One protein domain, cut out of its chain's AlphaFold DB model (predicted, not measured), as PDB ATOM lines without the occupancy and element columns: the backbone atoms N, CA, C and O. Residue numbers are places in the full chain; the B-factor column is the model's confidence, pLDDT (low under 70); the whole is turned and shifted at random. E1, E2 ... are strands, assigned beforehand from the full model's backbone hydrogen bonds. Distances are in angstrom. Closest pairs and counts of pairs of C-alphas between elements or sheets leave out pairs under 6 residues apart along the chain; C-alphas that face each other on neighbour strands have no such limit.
ATOM      1  N   VAL A   8      24.760 -43.077 -16.736       73.56
ATOM      2  CA  VAL A   8      25.999 -42.376 -16.379       73.56
ATOM      3  C   VAL A   8      27.132 -42.826 -17.285       73.56
ATOM      4  O   VAL A   8      27.086 -43.920 -17.845       73.56
ATOM      5  N   LEU A   9      28.137 -41.969 -17.448       72.81
ATOM      6  CA  LEU A   9      29.365 -42.299 -18.159       72.81
ATOM      7  C   LEU A   9      30.411 -42.764 -17.138       72.81
ATOM      8  O   LEU A   9      30.866 -41.966 -16.322       72.81
ATOM      9  N   ILE A  10      30.775 -44.042 -17.180       70.38
ATOM     10  CA  ILE A  10      31.796 -44.652 -16.320       70.38
ATOM     11  C   ILE A  10      32.890 -45.189 -17.237       70.38
ATOM     12  O   ILE A  10      32.609 -46.002 -18.117       70.38
ATOM     13  N   ASP A  11      34.118 -44.695 -17.075       79.88
ATOM     14  CA  ASP A  11      35.283 -45.106 -17.874       79.88
ATOM     15  C   ASP A  11      35.033 -45.063 -19.396       79.88
ATOM     16  O   ASP A  11      35.442 -45.943 -20.152       79.88
ATOM     17  N   GLY A  12      34.306 -44.035 -19.851       76.81
ATOM     18  CA  GLY A  12      33.961 -43.841 -21.262       76.81
ATOM     19  C   GLY A  12      32.794 -44.692 -21.777       76.81
ATOM     20  O   GLY A  12      32.459 -44.586 -22.953       76.81
ATOM     21  N   ASN A  13      32.139 -45.486 -20.925       76.06
ATOM     22  CA  ASN A  13      30.986 -46.311 -21.288       76.06
ATOM     23  C   ASN A  13      29.700 -45.834 -20.604       76.06
ATOM     24  O   ASN A  13      29.699 -45.472 -19.428       76.06
ATOM     25  N   HIS A  14      28.583 -45.864 -21.333       80.06
ATOM     26  CA  HIS A  14      27.268 -45.577 -20.764       80.06
ATOM     27  C   HIS A  14      26.735 -46.794 -20.004       80.06
ATOM     28  O   HIS A  14      26.562 -47.862 -20.590       80.06
ATOM     29  N   ALA A  15      26.422 -46.619 -18.722       81.00
ATOM     30  CA  ALA A  15      25.827 -47.650 -17.879       81.00
ATOM     31  C   ALA A  15      24.589 -47.107 -17.140       81.00
ATOM     32  O   ALA A  15      24.585 -45.940 -16.739       81.00
ATOM     33  N   PRO A  16      23.521 -47.909 -16.964       80.06
ATOM     34  CA  PRO A  16      22.383 -47.514 -16.145       80.06
ATOM     35  C   PRO A  16      22.775 -47.469 -14.665       80.06
ATOM     36  O   PRO A  16      23.502 -48.337 -14.186       80.06
ATOM     37  N   LEU A  17      22.250 -46.487 -13.934       79.19
ATOM     38  CA  LEU A  17      22.326 -46.472 -12.473       79.19
ATOM     39  C   LEU A  17      21.477 -47.602 -11.884       79.19
ATOM     40  O   LEU A  17      20.332 -47.812 -12.302       79.19
ATOM     41  N   SER A  18      22.024 -48.309 -10.896       81.12
ATOM     42  CA  SER A  18      21.273 -49.315 -10.152       81.12
ATOM     43  C   SER A  18      20.352 -48.646  -9.135       81.12
ATOM     44  O   SER A  18      20.569 -47.521  -8.683       81.12
ATOM     45  N   SER A  19      19.281 -49.344  -8.761       76.62
ATOM     46  CA  SER A  19      18.356 -48.852  -7.740       76.62
ATOM     47  C   SER A  19      19.076 -48.692  -6.399       76.62
ATOM     48  O   SER A  19      19.530 -49.681  -5.829       76.62
ATOM     49  N   GLY A  20      19.117 -47.465  -5.875       74.31
ATOM     50  CA  GLY A  20      19.759 -47.137  -4.598       74.31
ATOM     51  C   GLY A  20      21.165 -46.548  -4.720       74.31
ATOM     52  O   GLY A  20      21.712 -46.118  -3.707       74.31
ATOM     53  N   ASP A  21      21.723 -46.469  -5.930       74.81
ATOM     54  CA  ASP A  21      22.994 -45.783  -6.158       74.81
ATOM     55  C   ASP A  21      22.853 -44.277  -5.893       74.81
ATOM     56  O   ASP A  21      21.908 -43.624  -6.345       74.81
ATOM     57  N   THR A  22      23.826 -43.708  -5.181       66.94
ATOM     58  CA  THR A  22      23.918 -42.264  -4.940       66.94
ATOM     59  C   THR A  22      25.046 -41.669  -5.766       66.94
ATOM     60  O   THR A  22      26.191 -42.108  -5.663       66.94
ATOM     61  N   LEU A  23      24.750 -40.628  -6.540       67.94
ATOM     62  CA  LEU A  23      25.775 -39.804  -7.172       67.94
ATOM     63  C   LEU A  23      26.223 -38.710  -6.206       67.94
ATOM     64  O   LEU A  23      25.396 -38.069  -5.558       67.94
ATOM     65  N   SER A  24      27.532 -38.457  -6.146       68.31
ATOM     66  CA  SER A  24      28.027 -37.225  -5.531       68.31
ATOM     67  C   SER A  24      27.425 -36.029  -6.269       68.31
ATOM     68  O   SER A  24      27.408 -36.017  -7.501       68.31
ATOM     69  N   ALA A  25      26.995 -34.997  -5.541       61.88
ATOM     70  CA  ALA A  25      26.498 -33.761  -6.147       61.88
ATOM     71  C   ALA A  25      27.524 -33.145  -7.120       61.88
ATOM     72  O   ALA A  25      27.146 -32.553  -8.123       61.88
ATOM     73  N   SER A  26      28.821 -33.371  -6.880       65.00
ATOM     74  CA  SER A  26      29.915 -32.929  -7.753       65.00
ATOM     75  C   SER A  26      29.973 -33.630  -9.119       65.00
ATOM     76  O   SER A  26      30.703 -33.172  -9.994       65.00
ATOM     77  N   LEU A  27      29.257 -34.745  -9.303       64.31
ATOM     78  CA  LEU A  27      29.173 -35.487 -10.570       64.31
ATOM     79  C   LEU A  27      27.981 -35.049 -11.433       64.31
ATOM     80  O   LEU A  27      27.904 -35.428 -12.599       64.31
ATOM     81  N   ILE A  28      27.059 -34.253 -10.884       67.94
ATOM     82  CA  ILE A  28      25.941 -33.679 -11.634       67.94
ATOM     83  C   ILE A  28      26.409 -32.337 -12.190       67.94
ATOM     84  O   ILE A  28      26.332 -31.305 -11.528       67.94
ATOM     85  N   GLN A  29      26.937 -32.360 -13.409       70.44
ATOM     86  CA  GLN A  29      27.294 -31.143 -14.130       70.44
ATOM     87  C   GLN A  29      26.094 -30.646 -14.931       70.44
ATOM     88  O   GLN A  29      25.323 -31.437 -15.482       70.44
ATOM     89  N   LEU A  30      25.933 -29.324 -15.004       72.69
ATOM     90  CA  LEU A  30      25.030 -28.744 -15.988       72.69
ATOM     91  C   LEU A  30      25.558 -29.055 -17.384       72.69
ATOM     92  O   LEU A  30      26.768 -29.042 -17.613       72.69
ATOM     93  N   SER A  31      24.640 -29.341 -18.305       72.25
ATOM     94  CA  SER A  31      25.014 -29.595 -19.691       72.25
ATOM     95  C   SER A  31      25.779 -28.396 -20.263       72.25
ATOM     96  O   SER A  31      25.376 -27.248 -20.080       72.25
ATOM     97  N   SER A  32      26.865 -28.661 -20.986       70.94
ATOM     98  CA  SER A  32      27.586 -27.652 -21.767       70.94
ATOM     99  C   SER A  32      26.995 -27.454 -23.168       70.94
ATOM    100  O   SER A  32      27.620 -26.810 -24.010       70.94
ATOM    101  N   ASP A  33      25.836 -28.050 -23.462       71.25
ATOM    102  CA  ASP A  33      25.173 -27.905 -24.755       71.25
ATOM    103  C   ASP A  33      24.831 -26.437 -25.028       71.25
ATOM    104  O   ASP A  33      24.339 -25.727 -24.154       71.25
ATOM    105  N   ALA A  34      24.984 -26.003 -26.281       57.97
ATOM    106  CA  ALA A  34      24.709 -24.624 -26.704       57.97
ATOM    107  C   ALA A  34      23.247 -24.168 -26.491       57.97
ATOM    108  O   ALA A  34      22.946 -22.983 -26.588       57.97
ATOM    109  N   GLY A  35      22.326 -25.104 -26.232       63.66
ATOM    110  CA  GLY A  35      20.930 -24.820 -25.892       63.66
ATOM    111  C   GLY A  35      20.638 -24.788 -24.389       63.66
ATOM    112  O   GLY A  35      19.505 -24.481 -24.012       63.66
ATOM    113  N   ASN A  36      21.610 -25.123 -23.532       72.50
ATOM    114  CA  ASN A  36      21.425 -25.051 -22.092       72.50
ATOM    115  C   ASN A  36      21.381 -23.581 -21.661       72.50
ATOM    116  O   ASN A  36      22.329 -22.830 -21.862       72.50
ATOM    117  N   LYS A  37      20.259 -23.179 -21.064       72.88
ATOM    118  CA  LYS A  37      20.050 -21.817 -20.556       72.88
ATOM    119  C   LYS A  37      20.237 -21.717 -19.051       72.88
ATOM    120  O   LYS A  37      19.954 -20.670 -18.489       72.88
ATOM    121  N   LEU A  38      20.613 -22.806 -18.388       79.50
ATOM    122  CA  LEU A  38      20.781 -22.843 -16.943       79.50
ATOM    123  C   LEU A  38      22.238 -22.572 -16.574       79.50
ATOM    124  O   LEU A  38      23.142 -23.224 -17.093       79.50
ATOM    125  N   GLU A  39      22.435 -21.659 -15.632       79.56
ATOM    126  CA  GLU A  39      23.727 -21.240 -15.097       79.56
ATOM    127  C   GLU A  39      23.721 -21.369 -13.567       79.56
ATOM    128  O   GLU A  39      22.683 -21.185 -12.921       79.56
ATOM    129  N   ILE A  40      24.881 -21.695 -12.988       77.50
ATOM    130  CA  ILE A  40      25.073 -21.710 -11.533       77.50
ATOM    131  C   ILE A  40      25.466 -20.298 -11.096       77.50
ATOM    132  O   ILE A  40      26.497 -19.777 -11.524       77.50
ATOM    133  N   GLY A  41      24.648 -19.690 -10.242       70.25
ATOM    134  CA  GLY A  41      24.921 -18.400  -9.625       70.25
ATOM    135  C   GLY A  41      26.110 -18.458  -8.665       70.25
ATOM    136  O   GLY A  41      26.515 -19.516  -8.185       70.25
ATOM    137  N   SER A  42      26.668 -17.293  -8.333       76.94
ATOM    138  CA  SER A  42      27.750 -17.175  -7.343       76.94
ATOM    139  C   SER A  42      27.336 -17.589  -5.923       76.94
ATOM    140  O   SER A  42      28.196 -17.836  -5.081       76.94
ATOM    141  N   ASP A  43      26.033 -17.695  -5.663       80.44
ATOM    142  CA  ASP A  43      25.423 -18.232  -4.447       80.44
ATOM    143  C   ASP A  43      25.213 -19.760  -4.488       80.44
ATOM    144  O   ASP A  43      24.706 -20.343  -3.531       80.44
ATOM    145  N   GLY A  44      25.600 -20.418  -5.587       74.50
ATOM    146  CA  GLY A  44      25.369 -21.842  -5.826       74.50
ATOM    147  C   GLY A  44      23.942 -22.178  -6.272       74.50
ATOM    148  O   GLY A  44      23.621 -23.358  -6.424       74.50
ATOM    149  N   GLY A  45      23.083 -21.175  -6.482       76.19
ATOM    150  CA  GLY A  45      21.734 -21.345  -7.006       76.19
ATOM    151  C   GLY A  45      21.725 -21.684  -8.497       76.19
ATOM    152  O   GLY A  45      22.665 -21.380  -9.225       76.19
ATOM    153  N   LEU A  46      20.648 -22.315  -8.970       78.69
ATOM    154  CA  LEU A  46      20.437 -22.596 -10.390       78.69
ATOM    155  C   LEU A  46      19.473 -21.562 -10.977       78.69
ATOM    156  O   LEU A  46      18.308 -21.510 -10.581       78.69
ATOM    157  N   SER A  47      19.940 -20.769 -11.935       74.75
ATOM    158  CA  SER A  47      19.130 -19.756 -12.618       74.75
ATOM    159  C   SER A  47      19.091 -20.009 -14.116       74.75
ATOM    160  O   SER A  47      20.076 -20.447 -14.698       74.75
ATOM    161  N   ALA A  48      17.968 -19.700 -14.762       70.00
ATOM    162  CA  ALA A  48      17.972 -19.548 -16.209       70.00
ATOM    163  C   ALA A  48      18.592 -18.188 -16.551       70.00
ATOM    164  O   ALA A  48      18.114 -17.168 -16.050       70.00
ATOM    165  N   SER A  49      19.619 -18.169 -17.399       62.41
ATOM    166  CA  SER A  49      20.107 -16.948 -18.025       62.41
ATOM    167  C   SER A  49      18.948 -16.313 -18.780       62.41
ATOM    168  O   SER A  49      18.447 -16.834 -19.786       62.41
TER     169      SER A  49
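AT A GLANCE: This is residues 8 to 49 of the 216 residues of an uncharacterized protein of Paraburkholderia sp. G-4-1-8 (UniProt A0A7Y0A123). What is the picture? There is little regular structure: two small strand hairpins, E1 with E2 and E3 with E4, sit at opposite ends of a long winding link, residues 17 to 37. What makes it up? Of 42 printed residues, 13 are in four named strands, E1 to E4 along the chain, all strand in class, in two antiparallel sheets. It is only just loose, close to extended, with a radius of gyration of the C-alphas of 13.2 A and spans of 33 by 22 by 16 A.

HOW THE PARTS SIT: How does the first hairpin pair? E1, residues 8 to 10, and E2, residues 13 to 16, are antiparallel at 134 degrees; N 8 and O 15, 2.9 A apart, are within hydrogen-bond range. And the second? E3, residues 38 to 40, and E4, residues 46 to 48, are antiparallel at 142 degrees; N 39 and O 47, 2.8 A apart, are within hydrogen-bond range. Do the hairpins meet? E1 and E2 are each apart from E3 and E4, with no C-alphas within 8 A.

IN THESE COORDINATES: Where does E1 begin? C-alpha 8 is at (25.999, -42.376, -16.379); E1 measures 6.2 A and E2 10.1 A from first to last C-alpha. Where does E4 end? C-alpha 48 is at (17.972, -19.548, -16.209); E3 and E4 measure 7.0 A each.

THE WHOLE: How large is it? The C-alphas farthest apart, of Ser 19 and Ser 49, are 33.6 A apart. Is it continuous? The printed part has no cut; E2 to E3 is a long link of 21 residues. Where is confidence low? The model's pLDDT is under 70 at residues 22 to 28, 34 to 35 and 49.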